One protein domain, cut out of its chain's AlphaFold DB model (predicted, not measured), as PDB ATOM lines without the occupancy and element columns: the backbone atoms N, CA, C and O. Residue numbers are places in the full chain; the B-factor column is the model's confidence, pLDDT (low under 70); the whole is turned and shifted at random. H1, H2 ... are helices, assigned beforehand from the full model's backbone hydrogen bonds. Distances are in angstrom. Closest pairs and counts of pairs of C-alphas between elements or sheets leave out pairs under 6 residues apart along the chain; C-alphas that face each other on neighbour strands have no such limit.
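Overview. This is residues 25 to 87 of the 87 residues of an uncharacterized protein of bacterium HR33 (UniProt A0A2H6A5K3). A small three-helix bundle in which a helical hairpin, H3 and H4, packs on the second half of one long helix, H1, so that the three helix centres make a triangle. The one-turn helix H2 follows the end of H1 and packs on H3, and a long loop, residues 49 to 62, swings out on the side away from H4 and leads from H2 to the start of H3. The printed part has 63 residues with four named helices in the order H1, H2, H3, H4 and no named strand, and its class is all helix. It is compact, with a radius of gyration of the C-alphas of 10.9 A, and spans 33 by 25 by 15 A.

Arrangement. H1, residues 25 to 43, touches H3, residues 63 to 73, with its residues 33 to 41 alone; the closest C-alphas are those of Ala 37 and Val 63, 5.9 A apart. These two run the same way at a shallow tilt of 34 degrees, only just short of steep. H1 touches H4, residues 76 to 85, with its residues 33 to 40 alone, and the closest C-alphas, of Lys 33 and Leu 85, are 6.2 A apart. H1 and H4 run opposite ways at a shallow tilt of 22 degrees. H1 and H2, residues 45 to 48, meet only through their link. H2 touches H3, with the C-alphas of Cys 48 and His 73 closest at 5.4 A, and H2 and H4 are apart. H3 is the hub, touching three helices. H3 and H4 form a hairpin: they touch with 16 pairs of C-alphas within 8 A, the closest being Ala 67 and Ala 82 at 4.4 A, and run opposite ways at a shallow tilt of 17 degrees. In H1, H3 and H4 every O i to N i+4 pair is within hydrogen-bond range; H2 is too short for such a pair, and its 1 pair of O i and N i+3 is not within range.

Along the chain. H1 begins at C-alpha 25, (133.399, 175.173, 144.717), and measures 27.1 A from first to last C-alpha over 19 residues. H2 has 4 residues. H3, 11 residues and 15.7 A long, begins at C-alpha 63, (143.214, 160.241, 145.486). H4, 10 residues and 14.6 A long, ends at C-alpha 85, (139.488, 160.670, 139.450).

Size, cuts and confidence. The two C-alphas farthest apart, of Arg 25 and Ser 51, are 34.8 A apart. The link from H2 to H3 is long, with 14 residues; the links from H1 to H2 and from H3 to H4 are tight. The printed part has no cut and ends at residue 87, the chain's last residue. The mean pLDDT of the printed part is 94.7, and no printed residue is under 70.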
ATOM      1  N   ARG A  25     133.607 176.098 145.843       87.62
ATOM      2  CA  ARG A  25     133.399 175.173 144.717       87.62
ATOM      3  C   ARG A  25     134.504 174.112 144.656       87.62
ATOM      4  O   ARG A  25     134.235 172.967 144.301       87.62
ATOM      5  N   GLU A  26     135.726 174.496 145.001       90.88
ATOM      6  CA  GLU A  26     136.876 173.602 145.090       90.88
ATOM      7  C   GLU A  26     136.722 172.580 146.218       90.88
ATOM      8  O   GLU A  26     136.802 171.381 145.958       90.88
ATOM      9  N   ALA A  27     136.377 173.017 147.432       90.25
ATOM     10  CA  ALA A  27     136.135 172.114 148.555       90.25
ATOM     11  C   ALA A  27     135.023 171.099 148.233       90.25
ATOM     12  O   ALA A  27     135.172 169.905 148.492       90.25
ATOM     13  N   ALA A  28     133.944 171.538 147.576       88.81
ATOM     14  CA  ALA A  28     132.882 170.645 147.117       88.81
ATOM     15  C   ALA A  28     133.384 169.598 146.103       88.81
ATOM     16  O   ALA A  28     133.027 168.423 146.203       88.81
ATOM     17  N   ARG A  29     134.230 169.996 145.143       91.19
ATOM     18  CA  ARG A  29     134.849 169.070 144.176       91.19
ATOM     19  C   ARG A  29     135.762 168.068 144.878       91.19
ATOM     20  O   ARG A  29     135.642 166.874 144.613       91.19
ATOM     21  N   ASN A  30     136.592 168.524 145.810       93.94
ATOM     22  CA  ASN A  30     137.502 167.672 146.577       93.94
ATOM     23  C   ASN A  30     136.736 166.628 147.399       93.94
ATOM     24  O   ASN A  30     137.084 165.448 147.384       93.94
ATOM     25  N   MET A  31     135.618 167.010 148.023       92.00
ATOM     26  CA  MET A  31     134.739 166.059 148.713       92.00
ATOM     27  C   MET A  31     134.199 164.970 147.778       92.00
ATOM     28  O   MET A  31     134.117 163.805 148.169       92.00
ATOM     29  N   VAL A  32     133.810 165.333 146.550       93.31
ATOM     30  CA  VAL A  32     133.337 164.361 145.553       93.31
ATOM     31  C   VAL A  32     134.477 163.441 145.117       93.31
ATOM     32  O   VAL A  32     134.275 162.230 145.096       93.31
ATOM     33  N   LYS A  33     135.678 163.979 144.859       95.44
ATOM     34  CA  LYS A  33     136.868 163.181 144.512       95.44
ATOM     35  C   LYS A  33     137.169 162.125 145.572       95.44
ATOM     36  O   LYS A  33     137.277 160.946 145.243       95.44
ATOM     37  N   VAL A  34     137.190 162.517 146.847       97.19
ATOM     38  CA  VAL A  34     137.401 161.587 147.969       97.19
ATOM     39  C   VAL A  34     136.302 160.521 148.034       97.19
ATOM     40  O   VAL A  34     136.589 159.342 148.239       97.19
ATOM     41  N   ARG A  35     135.029 160.893 147.833       96.69
ATOM     42  CA  ARG A  35     133.913 159.927 147.834       96.69
ATOM     43  C   ARG A  35     134.035 158.898 146.714       96.69
ATOM     44  O   ARG A  35     133.836 157.709 146.965       96.69
ATOM     45  N   GLU A  36     134.368 159.343 145.509       97.44
ATOM     46  CA  GLU A  36     134.565 158.460 144.361       97.44
ATOM     47  C   GLU A  36     135.793 157.562 144.556       97.44
ATOM     48  O   GLU A  36     135.698 156.356 144.332       97.44
ATOM     49  N   ALA A  37     136.901 158.093 145.085       97.50
ATOM     50  CA  ALA A  37     138.089 157.304 145.405       97.50
ATOM     51  C   ALA A  37     137.790 156.217 146.454       97.50
ATOM     52  O   ALA A  37     138.115 155.051 146.241       97.50
ATOM     53  N   ARG A  38     137.065 156.545 147.533       97.50
ATOM     54  CA  ARG A  38     136.601 155.558 148.534       97.50
ATOM     55  C   ARG A  38     135.707 154.487 147.919       97.50
ATOM     56  O   ARG A  38     135.790 153.311 148.279       97.50
ATOM     57  N   ARG A  39     134.816 154.875 147.001       96.81
ATOM     58  CA  ARG A  39     133.954 153.927 146.285       96.81
ATOM     59  C   ARG A  39     134.782 152.994 145.406       96.81
ATOM     60  O   ARG A  39     134.534 151.791 145.430       96.81
ATOM     61  N   ALA A  40     135.762 153.529 144.684       96.81
ATOM     62  CA  ALA A  40     136.656 152.755 143.835       96.81
ATOM     63  C   ALA A  40     137.534 151.796 144.652       96.81
ATOM     64  O   ALA A  40     137.588 150.613 144.328       96.81
ATOM     65  N   PHE A  41     138.123 152.267 145.756       97.06
ATOM     66  CA  PHE A  41     138.922 151.452 146.674       97.06
ATOM     67  C   PHE A  41     138.145 150.227 147.167       97.06
ATOM     68  O   PHE A  41     138.616 149.101 147.040       97.06
ATOM     69  N   ARG A  42     136.906 150.425 147.642       96.00
ATOM     70  CA  ARG A  42     136.041 149.314 148.078       96.00
ATOM     71  C   ARG A  42     135.677 148.374 146.934       96.00
ATOM     72  O   ARG A  42     135.700 147.163 147.106       96.00
ATOM     73  N   ARG A  43     135.348 148.928 145.765       96.31
ATOM     74  CA  ARG A  43     134.918 148.147 144.600       96.31
ATOM     75  C   ARG A  43     136.027 147.257 144.043       96.31
ATOM     76  O   ARG A  43     135.763 146.116 143.685       96.31
ATOM     77  N   PHE A  44     137.249 147.775 143.955       96.38
ATOM     78  CA  PHE A  44     138.398 147.076 143.374       96.38
ATOM     79  C   PHE A  44     139.346 146.507 144.435       96.38
ATOM     80  O   PHE A  44     140.481 146.149 144.118       96.38
ATOM     81  N   ARG A  45     138.880 146.391 145.685       95.12
ATOM     82  CA  ARG A  45     139.670 145.988 146.854       95.12
ATOM     83  C   ARG A  45     140.455 144.700 146.625       95.12
ATOM     84  O   ARG A  45     141.660 144.690 146.827       95.12
ATOM     85  N   SER A  46     139.788 143.640 146.175       93.75
ATOM     86  CA  SER A  46     140.397 142.317 145.980       93.75
ATOM     87  C   SER A  46     141.374 142.244 144.808       93.75
ATOM     88  O   SER A  46     142.216 141.358 144.784       93.75
ATOM     89  N   ARG A  47     141.281 143.161 143.835       93.25
ATOM     90  CA  ARG A  47     142.134 143.147 142.640       93.25
ATOM     91  C   ARG A  47     143.310 144.109 142.756       93.25
ATOM     92  O   ARG A  47     144.444 143.716 142.532       93.25
ATOM     93  N   CYS A  48     143.028 145.369 143.075       96.06
ATOM     94  CA  CYS A  48     144.018 146.447 143.030       96.06
ATOM     95  C   CYS A  48     144.613 146.761 144.405       96.06
ATOM     96  O   CYS A  48     145.676 147.358 144.480       96.06
ATOM     97  N   PHE A  49     143.932 146.380 145.490       96.44
ATOM     98  CA  PHE A  49     144.296 146.823 146.835       96.44
ATOM     99  C   PHE A  49     144.382 145.678 147.840       96.44
ATOM    100  O   PHE A  49     144.261 145.936 149.032       96.44
ATOM    101  N   TRP A  50     144.524 144.422 147.401       94.44
ATOM    102  CA  TRP A  50     144.339 143.237 148.250       94.44
ATOM    103  C   TRP A  50     145.269 143.228 149.472       94.44
ATOM    104  O   TRP A  50     144.820 142.875 150.563       94.44
ATOM    105  N   SER A  51     146.497 143.728 149.309       94.06
ATOM    106  CA  SER A  51     147.533 143.825 150.342       94.06
ATOM    107  C   SER A  51     147.287 144.908 151.396       94.06
ATOM    108  O   SER A  51     147.862 144.850 152.480       94.06
ATOM    109  N   TYR A  52     146.433 145.896 151.117       94.25
ATOM    110  CA  TYR A  52     146.149 146.986 152.052       94.25
ATOM    111  C   TYR A  52     145.062 146.603 153.049       94.25
ATOM    112  O   TYR A  52     144.292 145.669 152.838       94.25
ATOM    113  N   ARG A  53     144.946 147.349 154.145       94.25
ATOM    114  CA  ARG A  53     143.884 147.138 155.131       94.25
ATOM    115  C   ARG A  53     142.495 147.503 154.574       94.25
ATOM    116  O   ARG A  53     142.379 148.464 153.815       94.25
ATOM    117  N   PRO A  54     141.428 146.760 154.921       91.06
ATOM    118  CA  PRO A  54     140.079 147.026 154.410       91.06
ATOM    119  C   PRO A  54     139.439 148.286 154.990       91.06
ATOM    120  O   PRO A  54     138.585 148.885 154.340       91.06
ATOM    121  N   ASP A  55     139.879 148.696 156.172       92.50
ATOM    122  CA  ASP A  55     139.441 149.882 156.896       92.50
ATOM    123  C   ASP A  55     140.309 151.120 156.611       92.50
ATOM    124  O   ASP A  55     140.159 152.141 157.277       92.50
ATOM    125  N   LEU A  56     141.196 151.059 155.606       94.56
ATOM    126  CA  LEU A  56     142.013 152.202 155.207       94.56
ATOM    127  C   LEU A  56     141.122 153.386 154.795       94.56
ATOM    128  O   LEU A  56     140.314 153.305 153.864       94.56
ATOM    129  N   VAL A  57     141.288 154.507 155.493       94.75
ATOM    130  CA  VAL A  57     140.535 155.734 155.234       94.75
ATOM    131  C   VAL A  57     141.240 156.538 154.149       94.75
ATOM    132  O   VAL A  57     142.275 157.138 154.396       94.75
ATOM    133  N   ILE A  58     140.640 156.580 152.958       96.88
ATOM    134  CA  ILE A  58     141.136 157.381 151.830       96.88
ATOM    135  C   ILE A  58     140.798 158.860 152.052       96.88
ATOM    136  O   ILE A  58     139.616 159.212 152.188       96.88
ATOM    137  N   ASN A  59     141.813 159.715 152.055       97.25
ATOM    138  CA  ASN A  59     141.726 161.171 152.130       97.25
ATOM    139  C   ASN A  59     141.993 161.809 150.759       97.25
ATOM    140  O   ASN A  59     142.058 161.120 149.742       97.25
ATOM    141  N   LEU A  60     142.054 163.143 150.707       96.25
ATOM    142  CA  LEU A  60     142.258 163.869 149.449       96.25
ATOM    143  C   LEU A  60     143.629 163.570 148.835       96.25
ATOM    144  O   LEU A  60     143.708 163.327 147.633       96.25
ATOM    145  N   ASP A  61     144.663 163.519 149.670       97.06
ATOM    146  CA  ASP A  61     146.046 163.285 149.243       97.06
ATOM    147  C   ASP A  61     146.264 161.862 148.708       97.06
ATOM    148  O   ASP A  61     147.160 161.623 147.906       97.06
ATOM    149  N   ASP A  62     145.382 160.928 149.072       97.25
ATOM    150  CA  ASP A  62     145.414 159.545 148.598       97.25
ATOM    151  C   ASP A  62     144.738 159.370 147.229       97.25
ATOM    152  O   ASP A  62     144.887 158.328 146.589       97.25
ATOM    153  N   VAL A  63     143.961 160.354 146.753       96.94
ATOM    154  CA  VAL A  63     143.214 160.241 145.486       96.94
ATOM    155  C   VAL A  63     144.135 159.950 144.290       96.94
ATOM    156  O   VAL A  63     143.794 159.048 143.515       96.94
ATOM    157  N   PRO A  64     145.289 160.632 144.118       97.25
ATOM    158  CA  PRO A  64     146.239 160.307 143.056       97.25
ATOM    159  C   PRO A  64     146.765 158.872 143.157       97.25
ATOM    160  O   PRO A  64     146.793 158.161 142.153       97.25
ATOM    161  N   TRP A  65     147.092 158.414 144.368       96.75
ATOM    162  CA  TRP A  65     147.558 157.047 144.606       96.75
ATOM    163  C   TRP A  65     146.486 156.005 144.251       96.75
ATOM    164  O   TRP A  65     146.773 155.041 143.542       96.75
ATOM    165  N   VAL A  66     145.225 156.215 144.655       97.12
ATOM    166  CA  VAL A  66     144.109 155.327 144.280       97.12
ATOM    167  C   VAL A  66     143.984 155.233 142.759       97.12
ATOM    168  O   VAL A  66     143.797 154.138 142.226       97.12
ATOM    169  N   ALA A  67     144.093 156.359 142.050       97.56
ATOM    170  CA  ALA A  67     144.041 156.370 140.593       97.56
ATOM    171  C   ALA A  67     145.212 155.587 139.974       97.56
ATOM    172  O   ALA A  67     144.982 154.763 139.089       97.56
ATOM    173  N   GLU A  68     146.436 155.774 140.470       97.25
ATOM    174  CA  GLU A  68     147.616 155.046 139.993       97.25
ATOM    175  C   GLU A  68     147.457 153.527 140.161       97.25
ATOM    176  O   GLU A  68     147.651 152.777 139.203       97.25
ATOM    177  N   GLN A  69     147.041 153.059 141.342       96.81
ATOM    178  CA  GLN A  69     146.865 151.626 141.611       96.81
ATOM    179  C   GLN A  69     145.815 150.993 140.687       96.81
ATOM    180  O   GLN A  69     146.021 149.901 140.151       96.81
ATOM    181  N   LEU A  70     144.704 151.698 140.453       97.12
ATOM    182  CA  LEU A  70     143.661 151.263 139.522       97.12
ATOM    183  C   LEU A  70     144.157 151.206 138.073       97.12
ATOM    184  O   LEU A  70     143.737 150.321 137.331       97.12
ATOM    185  N   MET A  71     145.027 152.131 137.656       95.88
ATOM    186  CA  MET A  71     145.599 152.125 136.305       95.88
ATOM    187  C   MET A  71     146.658 151.036 136.125       95.88
ATOM    188  O   MET A  71     146.698 150.421 135.063       95.88
ATOM    189  N   ARG A  72     147.496 150.787 137.140       95.69
ATOM    190  CA  ARG A  72     148.609 149.828 137.061       95.69
ATOM    191  C   ARG A  72     148.153 148.372 137.189       95.69
ATOM    192  O   ARG A  72     148.682 147.514 136.491       95.69
ATOM    193  N   HIS A  73     147.195 148.091 138.071       94.31
ATOM    194  CA  HIS A  73     146.808 146.716 138.431       94.31
ATOM    195  C   HIS A  73     145.358 146.365 138.067       94.31
ATOM    196  O   HIS A  73     144.916 145.226 138.237       94.31
ATOM    197  N   GLY A  74     144.585 147.345 137.607       92.12
ATOM    198  CA  GLY A  74     143.177 147.173 137.291       92.12
ATOM    199  C   GLY A  74     142.904 146.639 135.887       92.12
ATOM    200  O   GLY A  74     143.787 146.449 135.059       92.12
ATOM    201  N   ASN A  75     141.622 146.398 135.613       94.25
ATOM    202  CA  ASN A  75     141.123 146.103 134.270       94.25
ATOM    203  C   ASN A  75     140.656 147.392 133.564       94.25
ATOM    204  O   ASN A  75     140.696 148.482 134.134       94.25
ATOM    205  N   ARG A  76     140.116 147.267 132.344       95.94
ATOM    206  CA  ARG A  76     139.559 148.400 131.576       95.94
ATOM    207  C   ARG A  76     138.582 149.259 132.384       95.94
ATOM    208  O   ARG A  76     138.582 150.479 132.259       95.94
ATOM    209  N   GLU A  77     137.749 148.633 133.210       96.44
ATOM    210  CA  GLU A  77     136.792 149.352 134.046       96.44
ATOM    211  C   GLU A  77     137.479 150.150 135.164       96.44
ATOM    212  O   GLU A  77     137.175 151.329 135.347       96.44
ATOM    213  N   ALA A  78     138.424 149.539 135.880       96.12
ATOM    214  CA  ALA A  78     139.230 150.223 136.891       96.12
ATOM    215  C   ALA A  78     139.979 151.419 136.288       96.12
ATOM    216  O   ALA A  78     139.957 152.508 136.861       96.12
ATOM    217  N   TRP A  79     140.540 151.253 135.087       96.12
ATOM    218  CA  TRP A  79     141.212 152.327 134.362       96.12
ATOM    219  C   TRP A  79     140.262 153.491 134.039       96.12
ATOM    220  O   TRP A  79     140.594 154.651 134.274       96.12
ATOM    221  N   GLN A  80     139.039 153.212 133.570       96.56
ATOM    222  CA  GLN A  80     138.037 154.256 133.309       96.56
ATOM    223  C   GLN A  80     137.625 155.012 134.575       96.56
ATOM    224  O   GLN A  80     137.369 156.216 134.520       96.56
ATOM    225  N   VAL A  81     137.535 154.314 135.710       96.00
ATOM    226  CA  VAL A  81     137.254 154.929 137.012       96.00
ATOM    227  C   VAL A  81     138.419 155.823 137.432       96.00
ATOM    228  O   VAL A  81     138.193 156.980 137.778       96.00
ATOM    229  N   ALA A  82     139.656 155.339 137.318       95.38
ATOM    230  CA  ALA A  82     140.859 156.112 137.612       95.38
ATOM    231  C   ALA A  82     140.960 157.383 136.758       95.38
ATOM    232  O   ALA A  82     141.155 158.473 137.285       95.38
ATOM    233  N   ALA A  83     140.706 157.276 135.450       94.94
ATOM    234  CA  ALA A  83     140.721 158.413 134.532       94.94
ATOM    235  C   ALA A  83     139.693 159.502 134.892       94.94
ATOM    236  O   ALA A  83     139.880 160.668 134.546       94.94
ATOM    237  N   ARG A  84     138.599 159.148 135.584       93.00
ATOM    238  CA  ARG A  84     137.634 160.126 136.114       93.00
ATOM    239  C   ARG A  84     138.129 160.799 137.390       93.00
ATOM    240  O   ARG A  84     137.801 161.962 137.585       93.00
ATOM    241  N   LEU A  85     138.898 160.102 138.229       92.12
ATOM    242  CA  LEU A  85     139.488 160.670 139.450       92.12
ATOM    243  C   LEU A  85     140.567 161.718 139.138       92.12
ATOM    244  O   LEU A  85     140.730 162.669 139.901       92.12
ATOM    245  N   CYS A  86     141.260 161.579 138.004       87.81
ATOM    246  CA  CYS A  86     142.281 162.527 137.548       87.81
ATOM    247  C   CYS A  86     141.719 163.834 136.947       87.81
ATOM    248  O   CYS A  86     142.501 164.731 136.643       87.81
ATOM    249  N   ARG A  87     140.397 163.956 136.752       79.62
ATOM    250  CA  ARG A  87     139.731 165.184 136.272       79.62
ATOM    251  C   ARG A  87     139.257 166.028 137.454       79.62
ATOM    252  O   ARG A  87     139.377 167.267 137.414       79.62
TER     253      ARG A  87